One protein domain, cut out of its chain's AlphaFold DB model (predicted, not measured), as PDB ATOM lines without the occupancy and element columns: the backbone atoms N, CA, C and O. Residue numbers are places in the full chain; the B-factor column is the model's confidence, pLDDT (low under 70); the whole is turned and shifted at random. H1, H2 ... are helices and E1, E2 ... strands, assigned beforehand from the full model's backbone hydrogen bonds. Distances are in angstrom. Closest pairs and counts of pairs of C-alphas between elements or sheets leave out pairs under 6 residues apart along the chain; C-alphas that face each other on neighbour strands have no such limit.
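What this domain is: This is residues 2 to 125 of the 128 residues of the protein "Hypothetical protein" of Alexandrium monilatum (UniProt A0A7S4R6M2). One long straight helix, H1, sticks out like a handle from a loose body in which H3 sits in the middle, with H4 packed along it nearly side by side and H2, which follows H1 after a tight link, meeting H3 near the start of H2 at a steep tilt. Long loops, residues 38 to 66, 79 to 90 and 94 to 112, make up much of the rest of the body, which without the free-standing residues 2 to 24 spans 54 by 26 by 24 A, and H1 sticks out sideways from it. The printed part has 124 residues with four named helices and one short named strand, in the order H1, H2, H3, E1, H4; under half of the residues are in named elements, and the class is mostly helix. The whole is loose, with a radius of gyration of the C-alphas of 19.8 A, and flat, spanning 60 by 54 by 23 A.

Where its parts are: H1, residues 2 to 24, is 32.6 A long and begins at C-alpha 2 (-15.799, -39.368, -39.019). H2 is residues 27 to 37, 15.5 A; H3 is residues 67 to 78, 16.2 A; E1 is residues 91 to 93, 5.6 A. H4, residues 113 to 123, is 15.5 A long and ends at C-alpha 123 (-2.727, 16.783, -27.679).

How they stand to each other: H1 stands free and is close to but not clearly touching H2, the closest C-alphas, of Arg 23 and Val 29, being 7.4 A apart. H2 and H3 touch at a steep tilt of 65 degrees, through residues 71 to 75 of H3 alone; the C-alphas of Tyr 27 and Asn 71 are closest, 5.4 A. H3 and H4 touch at a shallow tilt of 20 degrees, the same way, through residues 73 to 77 of H3 alone; Arg 77 and Leu 122 have the closest C-alphas, 5.9 A. H2 and H4 are apart. E1 pairs with no named strand. In the four helices every O i to N i+4 pair is within hydrogen-bond range.

The domain as a whole: The C-alphas of Trp 2 and Ser 49 are the farthest apart, 63.4 A. The printed part has no cut. The links H2 to H3, H3 to E1 and E1 to H4 are long. Residues 44 to 50 have pLDDT under 70.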
ATOM      1  N   TRP A   2     -15.303 -40.625 -38.427       80.06
ATOM      2  CA  TRP A   2     -15.799 -39.368 -39.019       80.06
ATOM      3  C   TRP A   2     -15.904 -38.190 -38.043       80.06
ATOM      4  O   TRP A   2     -15.423 -37.108 -38.351       80.06
ATOM      5  N   VAL A   3     -16.417 -38.417 -36.830       86.88
ATOM      6  CA  VAL A   3     -16.514 -37.374 -35.790       86.88
ATOM      7  C   VAL A   3     -15.143 -36.804 -35.405       86.88
ATOM      8  O   VAL A   3     -14.998 -35.595 -35.258       86.88
ATOM      9  N   ALA A   4     -14.120 -37.656 -35.287       87.81
ATOM     10  CA  ALA A   4     -12.767 -37.220 -34.943       87.81
ATOM     11  C   ALA A   4     -12.134 -36.392 -36.072       87.81
ATOM     12  O   ALA A   4     -11.520 -35.365 -35.804       87.81
ATOM     13  N   ILE A   5     -12.341 -36.795 -37.331       91.62
ATOM     14  CA  ILE A   5     -11.866 -36.047 -38.504       91.62
ATOM     15  C   ILE A   5     -12.555 -34.679 -38.577       91.62
ATOM     16  O   ILE A   5     -11.878 -33.665 -38.716       91.62
ATOM     17  N   SER A   6     -13.882 -34.625 -38.419       93.31
ATOM     18  CA  SER A   6     -14.630 -33.362 -38.415       93.31
ATOM     19  C   SER A   6     -14.186 -32.425 -37.290       93.31
ATOM     20  O   SER A   6     -14.038 -31.228 -37.526       93.31
ATOM     21  N   LEU A   7     -13.917 -32.956 -36.093       94.75
ATOM     22  CA  LEU A   7     -13.430 -32.165 -34.963       94.75
ATOM     23  C   LEU A   7     -12.027 -31.596 -35.221       94.75
ATOM     24  O   LEU A   7     -11.797 -30.416 -34.974       94.75
ATOM     25  N   VAL A   8     -11.100 -32.400 -35.749       96.25
ATOM     26  CA  VAL A   8      -9.743 -31.932 -36.078       96.25
ATOM     27  C   VAL A   8      -9.785 -30.858 -37.165       96.25
ATOM     28  O   VAL A   8      -9.172 -29.806 -36.998       96.25
ATOM     29  N   SER A   9     -10.554 -31.070 -38.237       95.19
ATOM     30  CA  SER A   9     -10.724 -30.071 -39.298       95.19
ATOM     31  C   SER A   9     -11.313 -28.764 -38.767       95.19
ATOM     32  O   SER A   9     -10.837 -27.689 -39.130       95.19
ATOM     33  N   PHE A  10     -12.299 -28.839 -37.867       96.81
ATOM     34  CA  PHE A  10     -12.862 -27.661 -37.210       96.81
ATOM     35  C   PHE A  10     -11.817 -26.918 -36.369       96.81
ATOM     36  O   PHE A  10     -11.684 -25.705 -36.502       96.81
ATOM     37  N   LEU A  11     -11.043 -27.626 -35.541       97.56
ATOM     38  CA  LEU A  11     -10.012 -27.013 -34.697       97.56
ATOM     39  C   LEU A  11      -8.896 -26.365 -35.525       97.56
ATOM     40  O   LEU A  11      -8.442 -25.273 -35.183       97.56
ATOM     41  N   LEU A  12      -8.481 -26.994 -36.628       97.75
ATOM     42  CA  LEU A  12      -7.500 -26.423 -37.552       97.75
ATOM     43  C   LEU A  12      -8.041 -25.168 -38.241       97.75
ATOM     44  O   LEU A  12      -7.357 -24.145 -38.258       97.75
ATOM     45  N   ALA A  13      -9.273 -25.215 -38.756       97.19
ATOM     46  CA  ALA A  13      -9.914 -24.056 -39.370       97.19
ATOM     47  C   ALA A  13     -10.068 -22.912 -38.360       97.19
ATOM     48  O   ALA A  13      -9.683 -21.779 -38.645       97.19
ATOM     49  N   PHE A  14     -10.546 -23.209 -37.151       97.19
ATOM     50  CA  PHE A  14     -10.671 -22.233 -36.075       97.19
ATOM     51  C   PHE A  14      -9.315 -21.628 -35.692       97.19
ATOM     52  O   PHE A  14      -9.197 -20.410 -35.579       97.19
ATOM     53  N   GLY A  15      -8.273 -22.450 -35.545       97.56
ATOM     54  CA  GLY A  15      -6.919 -21.986 -35.239       97.56
ATOM     55  C   GLY A  15      -6.326 -21.101 -36.338       97.56
ATOM     56  O   GLY A  15      -5.720 -20.067 -36.038       97.56
ATOM     57  N   ALA A  16      -6.542 -21.456 -37.607       96.88
ATOM     58  CA  ALA A  16      -6.116 -20.657 -38.753       96.88
ATOM     59  C   ALA A  16      -6.842 -19.307 -38.793       96.88
ATOM     60  O   ALA A  16      -6.195 -18.266 -38.910       96.88
ATOM     61  N   ILE A  17      -8.164 -19.316 -38.602       96.00
ATOM     62  CA  ILE A  17      -8.994 -18.111 -38.523       96.00
ATOM     63  C   ILE A  17      -8.522 -17.226 -37.364       96.00
ATOM     64  O   ILE A  17      -8.198 -16.062 -37.579       96.00
ATOM     65  N   ALA A  18      -8.390 -17.767 -36.152       94.88
ATOM     66  CA  ALA A  18      -7.933 -17.014 -34.985       94.88
ATOM     67  C   ALA A  18      -6.538 -16.399 -35.198       94.88
ATOM     68  O   ALA A  18      -6.286 -15.262 -34.796       94.88
ATOM     69  N   THR A  19      -5.634 -17.122 -35.860       95.19
ATOM     70  CA  THR A  19      -4.296 -16.617 -36.202       95.19
ATOM     71  C   THR A  19      -4.366 -15.496 -37.235       95.19
ATOM     72  O   THR A  19      -3.697 -14.476 -37.066       95.19
ATOM     73  N   ALA A  20      -5.189 -15.652 -38.277       94.31
ATOM     74  CA  ALA A  20      -5.408 -14.620 -39.283       94.31
ATOM     75  C   ALA A  20      -5.990 -13.350 -38.647       94.31
ATOM     76  O   ALA A  20      -5.420 -12.278 -38.823       94.31
ATOM     77  N   PHE A  21      -7.033 -13.473 -37.821       91.31
ATOM     78  CA  PHE A  21      -7.624 -12.346 -37.092       91.31
ATOM     79  C   PHE A  21      -6.600 -11.619 -36.213       91.31
ATOM     80  O   PHE A  21      -6.531 -10.393 -36.239       91.31
ATOM     81  N   ARG A  22      -5.752 -12.352 -35.479       91.31
ATOM     82  CA  ARG A  22      -4.693 -11.742 -34.655       91.31
ATOM     83  C   ARG A  22      -3.639 -11.013 -35.483       91.31
ATOM     84  O   ARG A  22      -3.187  -9.947 -35.077       91.31
ATOM     85  N   ARG A  23      -3.227 -11.578 -36.623       93.44
ATOM     86  CA  ARG A  23      -2.229 -10.950 -37.504       93.44
ATOM     87  C   ARG A  23      -2.790  -9.711 -38.192       93.44
ATOM     88  O   ARG A  23      -2.152  -8.664 -38.152       93.44
ATOM     89  N   LEU A  24      -3.980  -9.819 -38.777       92.19
ATOM     90  CA  LEU A  24      -4.620  -8.729 -39.516       92.19
ATOM     91  C   LEU A  24      -5.087  -7.591 -38.596       92.19
ATOM     92  O   LEU A  24      -5.091  -6.443 -39.015       92.19
ATOM     93  N   GLY A  25      -5.411  -7.882 -37.332       92.06
ATOM     94  CA  GLY A  25      -5.711  -6.868 -36.314       92.06
ATOM     95  C   GLY A  25      -4.480  -6.261 -35.626       92.06
ATOM     96  O   GLY A  25      -4.630  -5.453 -34.707       92.06
ATOM     97  N   SER A  26      -3.263  -6.663 -36.008       96.56
ATOM     98  CA  SER A  26      -2.041  -6.174 -35.366       96.56
ATOM     99  C   SER A  26      -1.710  -4.737 -35.770       96.56
ATOM    100  O   SER A  26      -1.961  -4.312 -36.898       96.56
ATOM    101  N   TYR A  27      -1.067  -4.004 -34.857       97.81
ATOM    102  CA  TYR A  27      -0.604  -2.643 -35.124       97.81
ATOM    103  C   TYR A  27       0.332  -2.556 -36.336       97.81
ATOM    104  O   TYR A  27       0.240  -1.610 -37.104       97.81
ATOM    105  N   ALA A  28       1.213  -3.544 -36.525       97.50
ATOM    106  CA  ALA A  28       2.177  -3.532 -37.622       97.50
ATOM    107  C   ALA A  28       1.484  -3.523 -38.991       97.50
ATOM    108  O   ALA A  28       1.835  -2.713 -39.838       97.50
ATOM    109  N   VAL A  29       0.467  -4.372 -39.182       97.12
ATOM    110  CA  VAL A  29      -0.321  -4.405 -40.426       97.12
ATOM    111  C   VAL A  29      -1.126  -3.117 -40.596       97.12
ATOM    112  O   VAL A  29      -1.200  -2.580 -41.694       97.12
ATOM    113  N   PHE A  30      -1.697  -2.596 -39.507       97.62
ATOM    114  CA  PHE A  30      -2.439  -1.338 -39.529       97.62
ATOM    115  C   PHE A  30      -1.565  -0.146 -39.952       97.62
ATOM    116  O   PHE A  30      -1.951   0.614 -40.835       97.62
ATOM    117  N   ALA A  31      -0.390   0.008 -39.337       97.31
ATOM    118  CA  ALA A  31       0.537   1.098 -39.631       97.31
ATOM    119  C   ALA A  31       1.070   1.013 -41.064       97.31
ATOM    120  O   ALA A  31       1.026   2.001 -41.784       97.31
ATOM    121  N   ASP A  32       1.480  -0.180 -41.494       96.44
ATOM    122  CA  ASP A  32       1.977  -0.450 -42.846       96.44
ATOM    123  C   ASP A  32       0.928  -0.122 -43.930       96.44
ATOM    124  O   ASP A  32       1.251   0.442 -44.974       96.44
ATOM    125  N   GLU A  33      -0.353  -0.398 -43.671       96.88
ATOM    126  CA  GLU A  33      -1.443  -0.018 -44.577       96.88
ATOM    127  C   GLU A  33      -1.639   1.505 -44.661       96.88
ATOM    128  O   GLU A  33      -1.820   2.044 -45.755       96.88
ATOM    129  N   LEU A  34      -1.598   2.221 -43.531       96.81
ATOM    130  CA  LEU A  34      -1.715   3.684 -43.530       96.81
ATOM    131  C   LEU A  34      -0.484   4.356 -44.151       96.81
ATOM    132  O   LEU A  34      -0.640   5.290 -44.943       96.81
ATOM    133  N   ASP A  35       0.715   3.844 -43.872       95.06
ATOM    134  CA  ASP A  35       1.972   4.324 -44.443       95.06
ATOM    135  C   ASP A  35       1.962   4.200 -45.975       95.06
ATOM    136  O   ASP A  35       2.295   5.167 -46.662       95.06
ATOM    137  N   ARG A  36       1.475   3.077 -46.530       95.06
ATOM    138  CA  ARG A  36       1.335   2.894 -47.990       95.06
ATOM    139  C   ARG A  36       0.295   3.796 -48.646       95.06
ATOM    140  O   ARG A  36       0.394   4.055 -49.843       95.06
ATOM    141  N   ARG A  37      -0.721   4.240 -47.906       95.19
ATOM    142  CA  ARG A  37      -1.791   5.090 -48.450       95.19
ATOM    143  C   ARG A  37      -1.450   6.570 -48.396       95.19
ATOM    144  O   ARG A  37      -1.762   7.288 -49.339       95.19
ATOM    145  N   TRP A  38      -0.874   7.026 -47.288       94.38
ATOM    146  CA  TRP A  38      -0.604   8.448 -47.063       94.38
ATOM    147  C   TRP A  38       0.484   8.725 -46.021       94.38
ATOM    148  O   TRP A  38       1.031   9.823 -46.027       94.38
ATOM    149  N   GLY A  39       0.834   7.783 -45.137       92.56
ATOM    150  CA  GLY A  39       1.861   8.021 -44.112       92.56
ATOM    151  C   GLY A  39       3.259   8.263 -44.685       92.56
ATOM    152  O   GLY A  39       4.056   8.950 -44.054       92.56
ATOM    153  N   PHE A  40       3.527   7.833 -45.923       90.00
ATOM    154  CA  PHE A  40       4.734   8.217 -46.663       90.00
ATOM    155  C   PHE A  40       4.906   9.741 -46.817       90.00
ATOM    156  O   PHE A  40       6.023  10.199 -47.010       90.00
ATOM    157  N   LEU A  41       3.833  10.539 -46.715       91.50
ATOM    158  CA  LEU A  41       3.919  12.006 -46.734       91.50
ATOM    159  C   LEU A  41       4.594  12.568 -45.474       91.50
ATOM    160  O   LEU A  41       5.161  13.656 -45.505       91.50
ATOM    161  N   LEU A  42       4.537  11.819 -44.374       88.19
ATOM    162  CA  LEU A  42       5.094  12.196 -43.076       88.19
ATOM    163  C   LEU A  42       6.537  11.720 -42.910       88.19
ATOM    164  O   LEU A  42       7.283  12.285 -42.114       88.19
ATOM    165  N   ALA A  43       6.940  10.703 -43.673       75.19
ATOM    166  CA  ALA A  43       8.320  10.261 -43.749       75.19
ATOM    167  C   ALA A  43       9.096  11.198 -44.686       75.19
ATOM    168  O   ALA A  43       8.906  11.174 -45.900       75.19
ATOM    169  N   GLY A  44       9.972  12.029 -44.121       61.81
ATOM    170  CA  GLY A  44      11.076  12.578 -44.904       61.81
ATOM    171  C   GLY A  44      11.953  11.425 -45.384       61.81
ATOM    172  O   GLY A  44      12.155  10.458 -44.644       61.81
ATOM    173  N   ASP A  45      12.425  11.480 -46.628       54.50
ATOM    174  CA  ASP A  45      13.391  10.494 -47.116       54.50
ATOM    175  C   ASP A  45      14.616  10.466 -46.181       54.50
ATOM    176  O   ASP A  45      14.897  11.451 -45.500       54.50
ATOM    177  N   GLN A  46      15.374   9.367 -46.139       53.75
ATOM    178  CA  GLN A  46      16.512   9.228 -45.203       53.75
ATOM    179  C   GLN A  46      17.576  10.341 -45.347       53.75
ATOM    180  O   GLN A  46      18.346  10.575 -44.417       53.75
ATOM    181  N   ASP A  47      17.561  11.064 -46.472       55.31
ATOM    182  CA  ASP A  47      18.421  12.211 -46.784       55.31
ATOM    183  C   ASP A  47      17.709  13.581 -46.693       55.31
ATOM    184  O   ASP A  47      18.353  14.629 -46.766       55.31
ATOM    185  N   ALA A  48      16.386  13.600 -46.513       54.12
ATOM    186  CA  ALA A  48      15.571  14.800 -46.376       54.12
ATOM    187  C   ALA A  48      14.999  14.854 -44.957       54.12
ATOM    188  O   ALA A  48      13.991  14.233 -44.638       54.12
ATOM    189  N   SER A  49      15.632  15.641 -44.091       55.19
ATOM    190  CA  SER A  49      15.284  15.817 -42.675       55.19
ATOM    191  C   SER A  49      13.912  16.473 -42.405       55.19
ATOM    192  O   SER A  49      13.720  17.064 -41.344       55.19
ATOM    193  N   ALA A  50      12.973  16.445 -43.353       65.38
ATOM    194  CA  ALA A  50      11.657  17.061 -43.243       65.38
ATOM    195  C   ALA A  50      10.582  16.178 -43.887       65.38
ATOM    196  O   ALA A  50      10.794  15.624 -44.964       65.38
ATOM    197  N   ALA A  51       9.418  16.091 -43.235       72.94
ATOM    198  CA  ALA A  51       8.214  15.501 -43.812       72.94
ATOM    199  C   ALA A  51       7.938  16.084 -45.209       72.94
ATOM    200  O   ALA A  51       8.088  17.290 -45.423       72.94
ATOM    201  N   VAL A  52       7.507  15.237 -46.147       85.88
ATOM    202  CA  VAL A  52       7.177  15.649 -47.522       85.88
ATOM    203  C   VAL A  52       6.001  16.624 -47.523       85.88
ATOM    204  O   VAL A  52       6.017  17.616 -48.252       85.88
ATOM    205  N   ALA A  53       4.980  16.353 -46.705       89.44
ATOM    206  CA  ALA A  53       3.839  17.235 -46.498       89.44
ATOM    207  C   ALA A  53       3.171  16.976 -45.136       89.44
ATOM    208  O   ALA A  53       3.135  15.832 -44.676       89.44
ATOM    209  N   PRO A  54       2.584  18.004 -44.498       89.44
ATOM    210  CA  PRO A  54       1.753  17.794 -43.321       89.44
ATOM    211  C   PRO A  54       0.492  16.997 -43.686       89.44
ATOM    212  O   PRO A  54      -0.081  17.171 -44.763       89.44
ATOM    213  N   VAL A  55       0.026  16.158 -42.759       93.06
ATOM    214  CA  VAL A  55      -1.241  15.424 -42.883       93.06
ATOM    215  C   VAL A  55      -2.174  15.842 -41.754       93.06
ATOM    216  O   VAL A  55      -1.814  15.755 -40.585       93.06
ATOM    217  N   TRP A  56      -3.391  16.245 -42.121       95.56
ATOM    218  CA  TRP A  56      -4.478  16.543 -41.191       95.56
ATOM    219  C   TRP A  56      -5.524  15.427 -41.235       95.56
ATOM    220  O   TRP A  56      -6.210  15.250 -42.248       95.56
ATOM    221  N   LEU A  57      -5.681  14.678 -40.140       96.50
ATOM    222  CA  LEU A  57      -6.730  13.664 -40.025       96.50
ATOM    223  C   LEU A  57      -8.075  14.351 -39.743       96.50
ATOM    224  O   LEU A  57      -8.404  14.653 -38.599       96.50
ATOM    225  N   GLY A  58      -8.829  14.636 -40.808       97.19
ATOM    226  CA  GLY A  58     -10.024  15.486 -40.743       97.19
ATOM    227  C   GLY A  58     -11.229  14.880 -40.027       97.19
ATOM    228  O   GLY A  58     -11.962  15.609 -39.368       97.19
ATOM    229  N   GLU A  59     -11.428  13.568 -40.140       97.12
ATOM    230  CA  GLU A  59     -12.532  12.869 -39.488       97.12
ATOM    231  C   GLU A  59     -12.107  11.460 -39.079       97.12
ATOM    232  O   GLU A  59     -11.597  10.676 -39.882       97.12
ATOM    233  N   PHE A  60     -12.342  11.131 -37.813       96.56
ATOM    234  CA  PHE A  60     -12.239   9.784 -37.270       96.56
ATOM    235  C   PHE A  60     -13.046   9.717 -35.970       96.56
ATOM    236  O   PHE A  60     -13.148  10.706 -35.241       96.56
ATOM    237  N   GLY A  61     -13.598   8.544 -35.669       94.75
ATOM    238  CA  GLY A  61     -14.407   8.325 -34.479       94.75
ATOM    239  C   GLY A  61     -14.946   6.904 -34.414       94.75
ATOM    240  O   GLY A  61     -14.973   6.189 -35.410       94.75
ATOM    241  N   THR A  62     -15.324   6.477 -33.214       96.50
ATOM    242  CA  THR A  62     -15.919   5.158 -32.946       96.50
ATOM    243  C   THR A  62     -16.634   5.182 -31.599       96.50
ATOM    244  O   THR A  62     -16.314   6.007 -30.742       96.50
ATOM    245  N   ASP A  63     -17.594   4.294 -31.376       96.69
ATOM    246  CA  ASP A  63     -18.207   4.050 -30.065       96.69
ATOM    247  C   ASP A  63     -17.601   2.830 -29.347       96.69
ATOM    248  O   ASP A  63     -17.966   2.531 -28.209       96.69
ATOM    249  N   GLN A  64     -16.613   2.174 -29.967       97.00
ATOM    250  CA  GLN A  64     -15.932   0.994 -29.437       97.00
ATOM    251  C   GLN A  64     -14.486   1.294 -29.034       97.00
ATOM    252  O   GLN A  64     -13.720   1.892 -29.787       97.00
ATOM    253  N   ASN A  65     -14.075   0.807 -27.862       96.94
ATOM    254  CA  ASN A  65     -12.670   0.809 -27.446       96.94
ATOM    255  C   ASN A  65     -11.978  -0.486 -27.901       96.94
ATOM    256  O   ASN A  65     -11.650  -1.350 -27.084       96.94
ATOM    257  N   ASP A  66     -11.841  -0.649 -29.213       95.56
ATOM    258  CA  ASP A  66     -11.361  -1.874 -29.846       95.56
ATOM    259  C   ASP A  66      -9.948  -1.732 -30.442       95.56
ATOM    260  O   ASP A  66      -9.255  -0.726 -30.273       95.56
ATOM    261  N   ALA A  67      -9.495  -2.775 -31.143       95.12
ATOM    262  CA  ALA A  67      -8.178  -2.797 -31.768       95.12
ATOM    263  C   ALA A  67      -7.987  -1.670 -32.796       95.12
ATOM    264  O   ALA A  67      -6.876  -1.153 -32.912       95.12
ATOM    265  N   TRP A  68      -9.038  -1.268 -33.517       95.81
ATOM    266  CA  TRP A  68      -8.941  -0.170 -34.475       95.81
ATOM    267  C   TRP A  68      -8.655   1.146 -33.752       95.81
ATOM    268  O   TRP A  68      -7.697   1.829 -34.114       95.81
ATOM    269  N   TRP A  69      -9.405   1.462 -32.687       97.25
ATOM    270  CA  TRP A  69      -9.173   2.688 -31.913       97.25
ATOM    271  C   TRP A  69      -7.768   2.722 -31.313       97.25
ATOM    272  O   TRP A  69      -7.044   3.706 -31.456       97.25
ATOM    273  N   LEU A  70      -7.356   1.623 -30.674       97.06
ATOM    274  CA  LEU A  70      -6.044   1.525 -30.035       97.06
ATOM    275  C   LEU A  70      -4.902   1.673 -31.049       97.06
ATOM    276  O   LEU A  70      -3.932   2.387 -30.782       97.06
ATOM    277  N   ASN A  71      -5.024   1.041 -32.220       97.75
ATOM    278  CA  ASN A  71      -4.033   1.158 -33.284       97.75
ATOM    279  C   ASN A  71      -4.018   2.566 -33.896       97.75
ATOM    280  O   ASN A  71      -2.935   3.108 -34.105       97.75
ATOM    281  N   MET A  72      -5.182   3.187 -34.117       97.69
ATOM    282  CA  MET A  72      -5.278   4.551 -34.644       97.69
ATOM    283  C   MET A  72      -4.643   5.568 -33.692       97.69
ATOM    284  O   MET A  72      -3.825   6.373 -34.120       97.69
ATOM    285  N   MET A  73      -4.939   5.500 -32.389       97.19
ATOM    286  CA  MET A  73      -4.337   6.400 -31.394       97.19
ATOM    287  C   MET A  73      -2.828   6.194 -31.279       97.19
ATOM    288  O   MET A  73      -2.072   7.158 -31.165       97.19
ATOM    289  N   ARG A  74      -2.363   4.943 -31.358       96.62
ATOM    290  CA  ARG A  74      -0.929   4.655 -31.398       96.62
ATOM    291  C   ARG A  74      -0.273   5.242 -32.649       96.62
ATOM    292  O   ARG A  74       0.771   5.870 -32.527       96.62
ATOM    293  N   TYR A  75      -0.881   5.059 -33.819       96.19
ATOM    294  CA  TYR A  75      -0.372   5.574 -35.088       96.19
ATOM    295  C   TYR A  75      -0.345   7.104 -35.116       96.19
ATOM    296  O   TYR A  75       0.687   7.682 -35.441       96.19
ATOM    297  N   ALA A  76      -1.431   7.753 -34.691       95.50
ATOM    298  CA  ALA A  76      -1.516   9.207 -34.612       95.50
ATOM    299  C   ALA A  76      -0.421   9.802 -33.725       95.50
ATOM    300  O   ALA A  76       0.200  10.793 -34.094       95.50
ATOM    301  N   ARG A  77      -0.127   9.151 -32.594       94.00
ATOM    302  CA  ARG A  77       0.978   9.544 -31.719       94.00
ATOM    303  C   ARG A  77       2.343   9.335 -32.377       94.00
ATOM    304  O   ARG A  77       3.136  10.262 -32.398       94.00
ATOM    305  N   GLU A  78       2.618   8.139 -32.906       92.50
ATOM    306  CA  GLU A  78       3.925   7.797 -33.502       92.50
ATOM    307  C   GLU A  78       4.252   8.602 -34.768       92.50
ATOM    308  O   GLU A  78       5.413   8.680 -35.154       92.50
ATOM    309  N   ARG A  79       3.242   9.163 -35.438       91.06
ATOM    310  CA  ARG A  79       3.402  10.014 -36.625       91.06
ATOM    311  C   ARG A  79       3.154  11.499 -36.342       91.06
ATOM    312  O   ARG A  79       3.121  12.275 -37.288       91.06
ATOM    313  N   SER A  80       2.947  11.875 -35.074       90.62
ATOM    314  CA  SER A  80       2.637  13.246 -34.640       90.62
ATOM    315  C   SER A  80       1.552  13.920 -35.495       90.62
ATOM    316  O   SER A  80       1.742  15.022 -35.998       90.62
ATOM    317  N   LEU A  81       0.422  13.233 -35.695       92.38
ATOM    318  CA  LEU A  81      -0.662  13.737 -36.541       92.38
ATOM    319  C   LEU A  81      -1.429  14.879 -35.881       92.38
ATOM    320  O   LEU A  81      -1.891  14.749 -34.745       92.38
ATOM    321  N   ASP A  82      -1.700  15.914 -36.668       93.38
ATOM    322  CA  ASP A  82      -2.759  16.878 -36.389       93.38
ATOM    323  C   ASP A  82      -4.121  16.313 -36.819       93.38
ATOM    324  O   ASP A  82      -4.222  15.525 -37.769       93.38
ATOM    325  N   PHE A  83      -5.196  16.689 -36.120       96.25
ATOM    326  CA  PHE A  83      -6.504  16.079 -36.349       96.25
ATOM    327  C   PHE A  83      -7.700  16.960 -35.967       96.25
ATOM    328  O   PHE A  83      -7.626  17.820 -35.089       96.25
ATOM    329  N   ALA A  84      -8.850  16.638 -36.562       96.94
ATOM    330  CA  ALA A  84     -10.174  16.973 -36.056       96.94
ATOM    331  C   ALA A  84     -10.938  15.680 -35.729       96.94
ATOM    332  O   ALA A  84     -10.898  14.701 -36.472       96.94
ATOM    333  N   TYR A  85     -11.621  15.663 -34.585       96.75
ATOM    334  CA  TYR A  85     -12.438  14.520 -34.179       96.75
ATOM    335  C   TYR A  85     -13.872  14.685 -34.672       96.75
ATOM    336  O   TYR A  85     -14.464  15.752 -34.488       96.75
ATOM    337  N   TRP A  86     -14.457  13.608 -35.204       96.50
ATOM    338  CA  TRP A  86     -15.867  13.583 -35.570       96.50
ATOM    339  C   TRP A  86     -16.604  12.423 -34.896       96.50
ATOM    340  O   TRP A  86     -16.158  11.277 -35.000       96.50
ATOM    341  N   PRO A  87     -17.775  12.662 -34.280       95.94
ATOM    342  CA  PRO A  87     -18.438  13.944 -34.015       95.94
ATOM    343  C   PRO A  87     -18.200  14.460 -32.587       95.94
ATOM    344  O   PRO A  87     -18.091  13.698 -31.626       95.94
ATOM    345  N   LEU A  88     -18.193  15.781 -32.406       96.19
ATOM    346  CA  LEU A  88     -18.214  16.369 -31.061       96.19
ATOM    347  C   LEU A  88     -19.575  16.144 -30.380       96.19
ATOM    348  O   LEU A  88     -19.631  15.778 -29.206       96.19
ATOM    349  N   ASN A  89     -20.654  16.362 -31.131       96.75
ATOM    350  CA  ASN A  89     -22.032  16.406 -30.653       96.75
ATOM    351  C   ASN A  89     -22.534  15.047 -30.149       96.75
ATOM    352  O   ASN A  89     -22.132  13.994 -30.640       96.75
ATOM    353  N   GLY A  90     -23.467  15.093 -29.196       96.75
ATOM    354  CA  GLY A  90     -24.184  13.913 -28.718       96.75
ATOM    355  C   GLY A  90     -25.423  13.544 -29.529       96.75
ATOM    356  O   GLY A  90     -25.986  12.485 -29.274       96.75
ATOM    357  N   GLU A  91     -25.806  14.369 -30.503       96.50
ATOM    358  CA  GLU A  91     -26.907  14.145 -31.441       96.50
ATOM    359  C   GLU A  91     -26.402  14.247 -32.885       96.50
ATOM    360  O   GLU A  91     -25.572  15.105 -33.194       96.50
ATOM    361  N   LYS A  92     -26.937  13.406 -33.777       94.69
ATOM    362  CA  LYS A  92     -26.670  13.466 -35.229       94.69
ATOM    363  C   LYS A  92     -27.775  14.184 -35.994       94.69
ATOM    364  O   LYS A  92     -27.553  14.715 -37.081       94.69
ATOM    365  N   ARG A  93     -28.982  14.177 -35.426       94.56
ATOM    366  CA  ARG A  93     -30.183  14.885 -35.877       94.56
ATOM    367  C   ARG A  93     -31.009  15.231 -34.645       94.56
ATOM    368  O   ARG A  93     -30.793  14.658 -33.582       94.56
ATOM    369  N   THR A  94     -31.968  16.140 -34.793       93.81
ATOM    370  CA  THR A  94     -32.880  16.517 -33.709       93.81
ATOM    371  C   THR A  94     -33.538  15.279 -33.098       93.81
ATOM    372  O   THR A  94     -34.235  14.552 -33.808       93.81
ATOM    373  N   ASN A  95     -33.340  15.069 -31.793       92.19
ATOM    374  CA  ASN A  95     -33.839  13.915 -31.040       92.19
ATOM    375  C   ASN A  95     -33.295  12.552 -31.522       92.19
ATOM    376  O   ASN A  95     -33.936  11.522 -31.305       92.19
ATOM    377  N   GLU A  96     -32.139  12.520 -32.194       96.94
ATOM    378  CA  GLU A  96     -31.456  11.288 -32.597       96.94
ATOM    379  C   GLU A  96     -30.027  11.267 -32.040       96.94
ATOM    380  O   GLU A  96     -29.139  11.976 -32.527       96.94
ATOM    381  N   GLY A  97     -29.800  10.418 -31.035       95.62
ATOM    382  CA  GLY A  97     -28.508  10.270 -30.371       95.62
ATOM    383  C   GLY A  97     -27.385   9.817 -31.312       95.62
ATOM    384  O   GLY A  97     -27.568   8.971 -32.190       95.62
ATOM    385  N   GLU A  98     -26.199  10.376 -31.100       96.00
ATOM    386  CA  GLU A  98     -24.962  10.075 -31.815       96.00
ATOM    387  C   GLU A  98     -24.031   9.248 -30.925       96.00
ATOM    388  O   GLU A  98     -23.549   9.722 -29.892       96.00
ATOM    389  N   THR A  99     -23.786   7.995 -31.308       95.00
ATOM    390  CA  THR A  99     -23.005   7.051 -30.500       95.00
ATOM    391  C   THR A  99     -21.511   7.344 -30.569       95.00
ATOM    392  O   THR A  99     -20.794   7.153 -29.585       95.00
ATOM    393  N   TYR A 100     -21.032   7.908 -31.677       94.06
ATOM    394  CA  TYR A 100     -19.633   8.279 -31.860       94.06
ATOM    395  C   TYR A 100     -19.273   9.590 -31.152       94.06
ATOM    396  O   TYR A 100     -18.084   9.895 -31.023       94.06
ATOM    397  N   GLY A 101     -20.263  10.336 -30.656       96.12
ATOM    398  CA  GLY A 101     -20.101  11.631 -30.001       96.12
ATOM    399  C   GLY A 101     -19.059  11.631 -28.885       96.12
ATOM    400  O   GLY A 101     -18.918  10.655 -28.136       96.12
ATOM    401  N   LEU A 102     -18.319  12.732 -28.748       96.44
ATOM    402  CA  LEU A 102     -17.559  12.998 -27.520       96.44
ATOM    403  C   LEU A 102     -18.480  13.415 -26.381       96.44
ATOM    404  O   LEU A 102     -18.262  13.012 -25.234       96.44
ATOM    405  N   LEU A 103     -19.497  14.207 -26.705       97.50
ATOM    406  CA  LEU A 103     -20.497  14.680 -25.766       97.50
ATOM    407  C   LEU A 103     -21.722  13.760 -25.749       97.50
ATOM    408  O   LEU A 103     -22.011  13.020 -26.693       97.50
ATOM    409  N   MET A 104     -22.440  13.815 -24.636       97.69
ATOM    410  CA  MET A 104     -23.808  13.334 -24.514       97.69
ATOM    411  C   MET A 104     -24.769  14.340 -25.165       97.69
ATOM    412  O   MET A 104     -24.379  15.443 -25.552       97.69
ATOM    413  N   GLU A 105     -26.036  13.956 -25.297       96.38
ATOM    414  CA  GLU A 105     -27.097  14.777 -25.908       96.38
ATOM    415  C   GLU A 105     -27.308  16.115 -25.175       96.38
ATOM    416  O   GLU A 105     -27.662  17.116 -25.786       96.38
ATOM    417  N   ASP A 106     -26.968  16.177 -23.883       95.81
ATOM    418  CA  ASP A 106     -26.974  17.411 -23.086       95.81
ATOM    419  C   ASP A 106     -25.901  18.443 -23.501       95.81
ATOM    420  O   ASP A 106     -25.829  19.524 -22.913       95.81
ATOM    421  N   SER A 107     -25.049  18.112 -24.482       94.69
ATOM    422  CA  SER A 107     -23.934  18.934 -24.973       94.69
ATOM    423  C   SER A 107     -22.959  19.388 -23.876       94.69
ATOM    424  O   SER A 107     -22.264  20.395 -24.025       94.69
ATOM    425  N   ARG A 108     -22.891  18.647 -22.766       96.38
ATOM    426  CA  ARG A 108     -22.080  18.987 -21.589       96.38
ATOM    427  C   ARG A 108     -21.328  17.787 -21.036       96.38
ATOM    428  O   ARG A 108     -20.147  17.897 -20.711       96.38
ATOM    429  N   SER A 109     -22.009  16.662 -20.877       97.75
ATOM    430  CA  SER A 109     -21.442  15.456 -20.287       97.75
ATOM    431  C   SER A 109     -20.591  14.712 -21.312       97.75
ATOM    432  O   SER A 109     -20.909  14.679 -22.495       97.75
ATOM    433  N   VAL A 110     -19.499  14.091 -20.866       97.75
ATOM    434  CA  VAL A 110     -18.629  13.281 -21.733       97.75
ATOM    435  C   VAL A 110     -19.229  11.887 -21.893       97.75
ATOM    436  O   VAL A 110     -19.495  11.220 -20.895       97.75
ATOM    437  N   ARG A 111     -19.379  11.417 -23.135       96.81
ATOM    438  CA  ARG A 111     -19.947  10.095 -23.440       96.81
ATOM    439  C   ARG A 111     -18.997   8.952 -23.091       96.81
ATOM    440  O   ARG A 111     -19.370   8.000 -22.413       96.81
ATOM    441  N   HIS A 112     -17.748   9.053 -23.540       96.75
ATOM    442  CA  HIS A 112     -16.739   8.010 -23.359       96.75
ATOM    443  C   HIS A 112     -15.458   8.581 -22.754       96.75
ATOM    444  O   HIS A 112     -14.659   9.230 -23.428       96.75
ATOM    445  N   THR A 113     -15.218   8.295 -21.473       97.00
ATOM    446  CA  THR A 113     -14.030   8.792 -20.760       97.00
ATOM    447  C   THR A 113     -12.722   8.238 -21.328       97.00
ATOM    448  O   THR A 113     -11.721   8.952 -21.351       97.00
ATOM    449  N   TRP A 114     -12.713   6.997 -21.826       97.06
ATOM    450  CA  TRP A 114     -11.543   6.389 -22.477       97.06
ATOM    451  C   TRP A 114     -11.145   7.123 -23.763       97.06
ATOM    452  O   TRP A 114      -9.958   7.309 -24.023       97.06
ATOM    453  N   LYS A 115     -12.131   7.597 -24.529       96.50
ATOM    454  CA  LYS A 115     -11.938   8.312 -25.792       96.50
ATOM    455  C   LYS A 115     -11.336   9.692 -25.553       96.50
ATOM    456  O   LYS A 115     -10.306  10.019 -26.136       96.50
ATOM    457  N   LEU A 116     -11.922  10.452 -24.621       96.19
ATOM    458  CA  LEU A 116     -11.408  11.769 -24.242       96.19
ATOM    459  C   LEU A 116      -9.968  11.680 -23.721       96.19
ATOM    460  O   LEU A 116      -9.122  12.465 -24.136       96.19
ATOM    461  N   LYS A 117      -9.668  10.694 -22.866       96.56
ATOM    462  CA  LYS A 117      -8.305  10.473 -22.358       96.56
ATOM    463  C   LYS A 117      -7.306  10.175 -23.476       96.56
ATOM    464  O   LYS A 117      -6.205  10.714 -23.454       96.56
ATOM    465  N   ALA A 118      -7.678   9.335 -24.444       96.00
ATOM    466  CA  ALA A 118      -6.812   9.023 -25.577       96.00
ATOM    467  C   ALA A 118      -6.526  10.270 -26.431       96.00
ATOM    468  O   ALA A 118      -5.372  10.530 -26.754       96.00
ATOM    469  N   MET A 119      -7.544  11.088 -26.711       94.56
ATOM    470  CA  MET A 119      -7.364  12.347 -27.442       94.56
ATOM    471  C   MET A 119      -6.511  13.361 -26.676       94.56
ATOM    472  O   MET A 119      -5.632  13.989 -27.257       94.56
ATOM    473  N   GLN A 120      -6.727  13.506 -25.366       95.56
ATOM    474  CA  GLN A 120      -5.894  14.364 -24.521       95.56
ATOM    475  C   GLN A 120      -4.430  13.922 -24.547       95.56
ATOM    476  O   GLN A 120      -3.551  14.774 -24.589       95.56
ATOM    477  N   ALA A 121      -4.168  12.612 -24.574       94.88
ATOM    478  CA  ALA A 121      -2.815  12.078 -24.693       94.88
ATOM    479  C   ALA A 121      -2.161  12.372 -26.054       94.88
ATOM    480  O   ALA A 121      -0.940  12.454 -26.108       94.88
ATOM    481  N   LEU A 122      -2.938  12.536 -27.133       94.06
ATOM    482  CA  LEU A 122      -2.409  13.009 -28.418       94.06
ATOM    483  C   LEU A 122      -2.044  14.496 -28.355       94.06
ATOM    484  O   LEU A 122      -0.962  14.873 -28.780       94.06
ATOM    485  N   ILE A 123      -2.918  15.324 -27.775       93.88
ATOM    486  CA  ILE A 123      -2.727  16.783 -27.679       93.88
ATOM    487  C   ILE A 123      -1.513  17.144 -26.813       93.88
ATOM    488  O   ILE A 123      -0.838  18.135 -27.072       93.88
ATOM    489  N   THR A 124      -1.249  16.371 -25.759       92.62
ATOM    490  CA  THR A 124      -0.144  16.634 -24.825       92.62
ATOM    491  C   THR A 124       1.131  15.859 -25.147       92.62
ATOM    492  O   THR A 124       2.116  15.997 -24.417       92.62
ATOM    493  N   ALA A 125       1.135  15.043 -26.205       85.75
ATOM    494  CA  ALA A 125       2.334  14.333 -26.625       85.75
ATOM    495  C   ALA A 125       3.394  15.337 -27.119       85.75
ATOM    496  O   ALA A 125       3.059  16.254 -27.871       85.75
TER     497      ALA A 125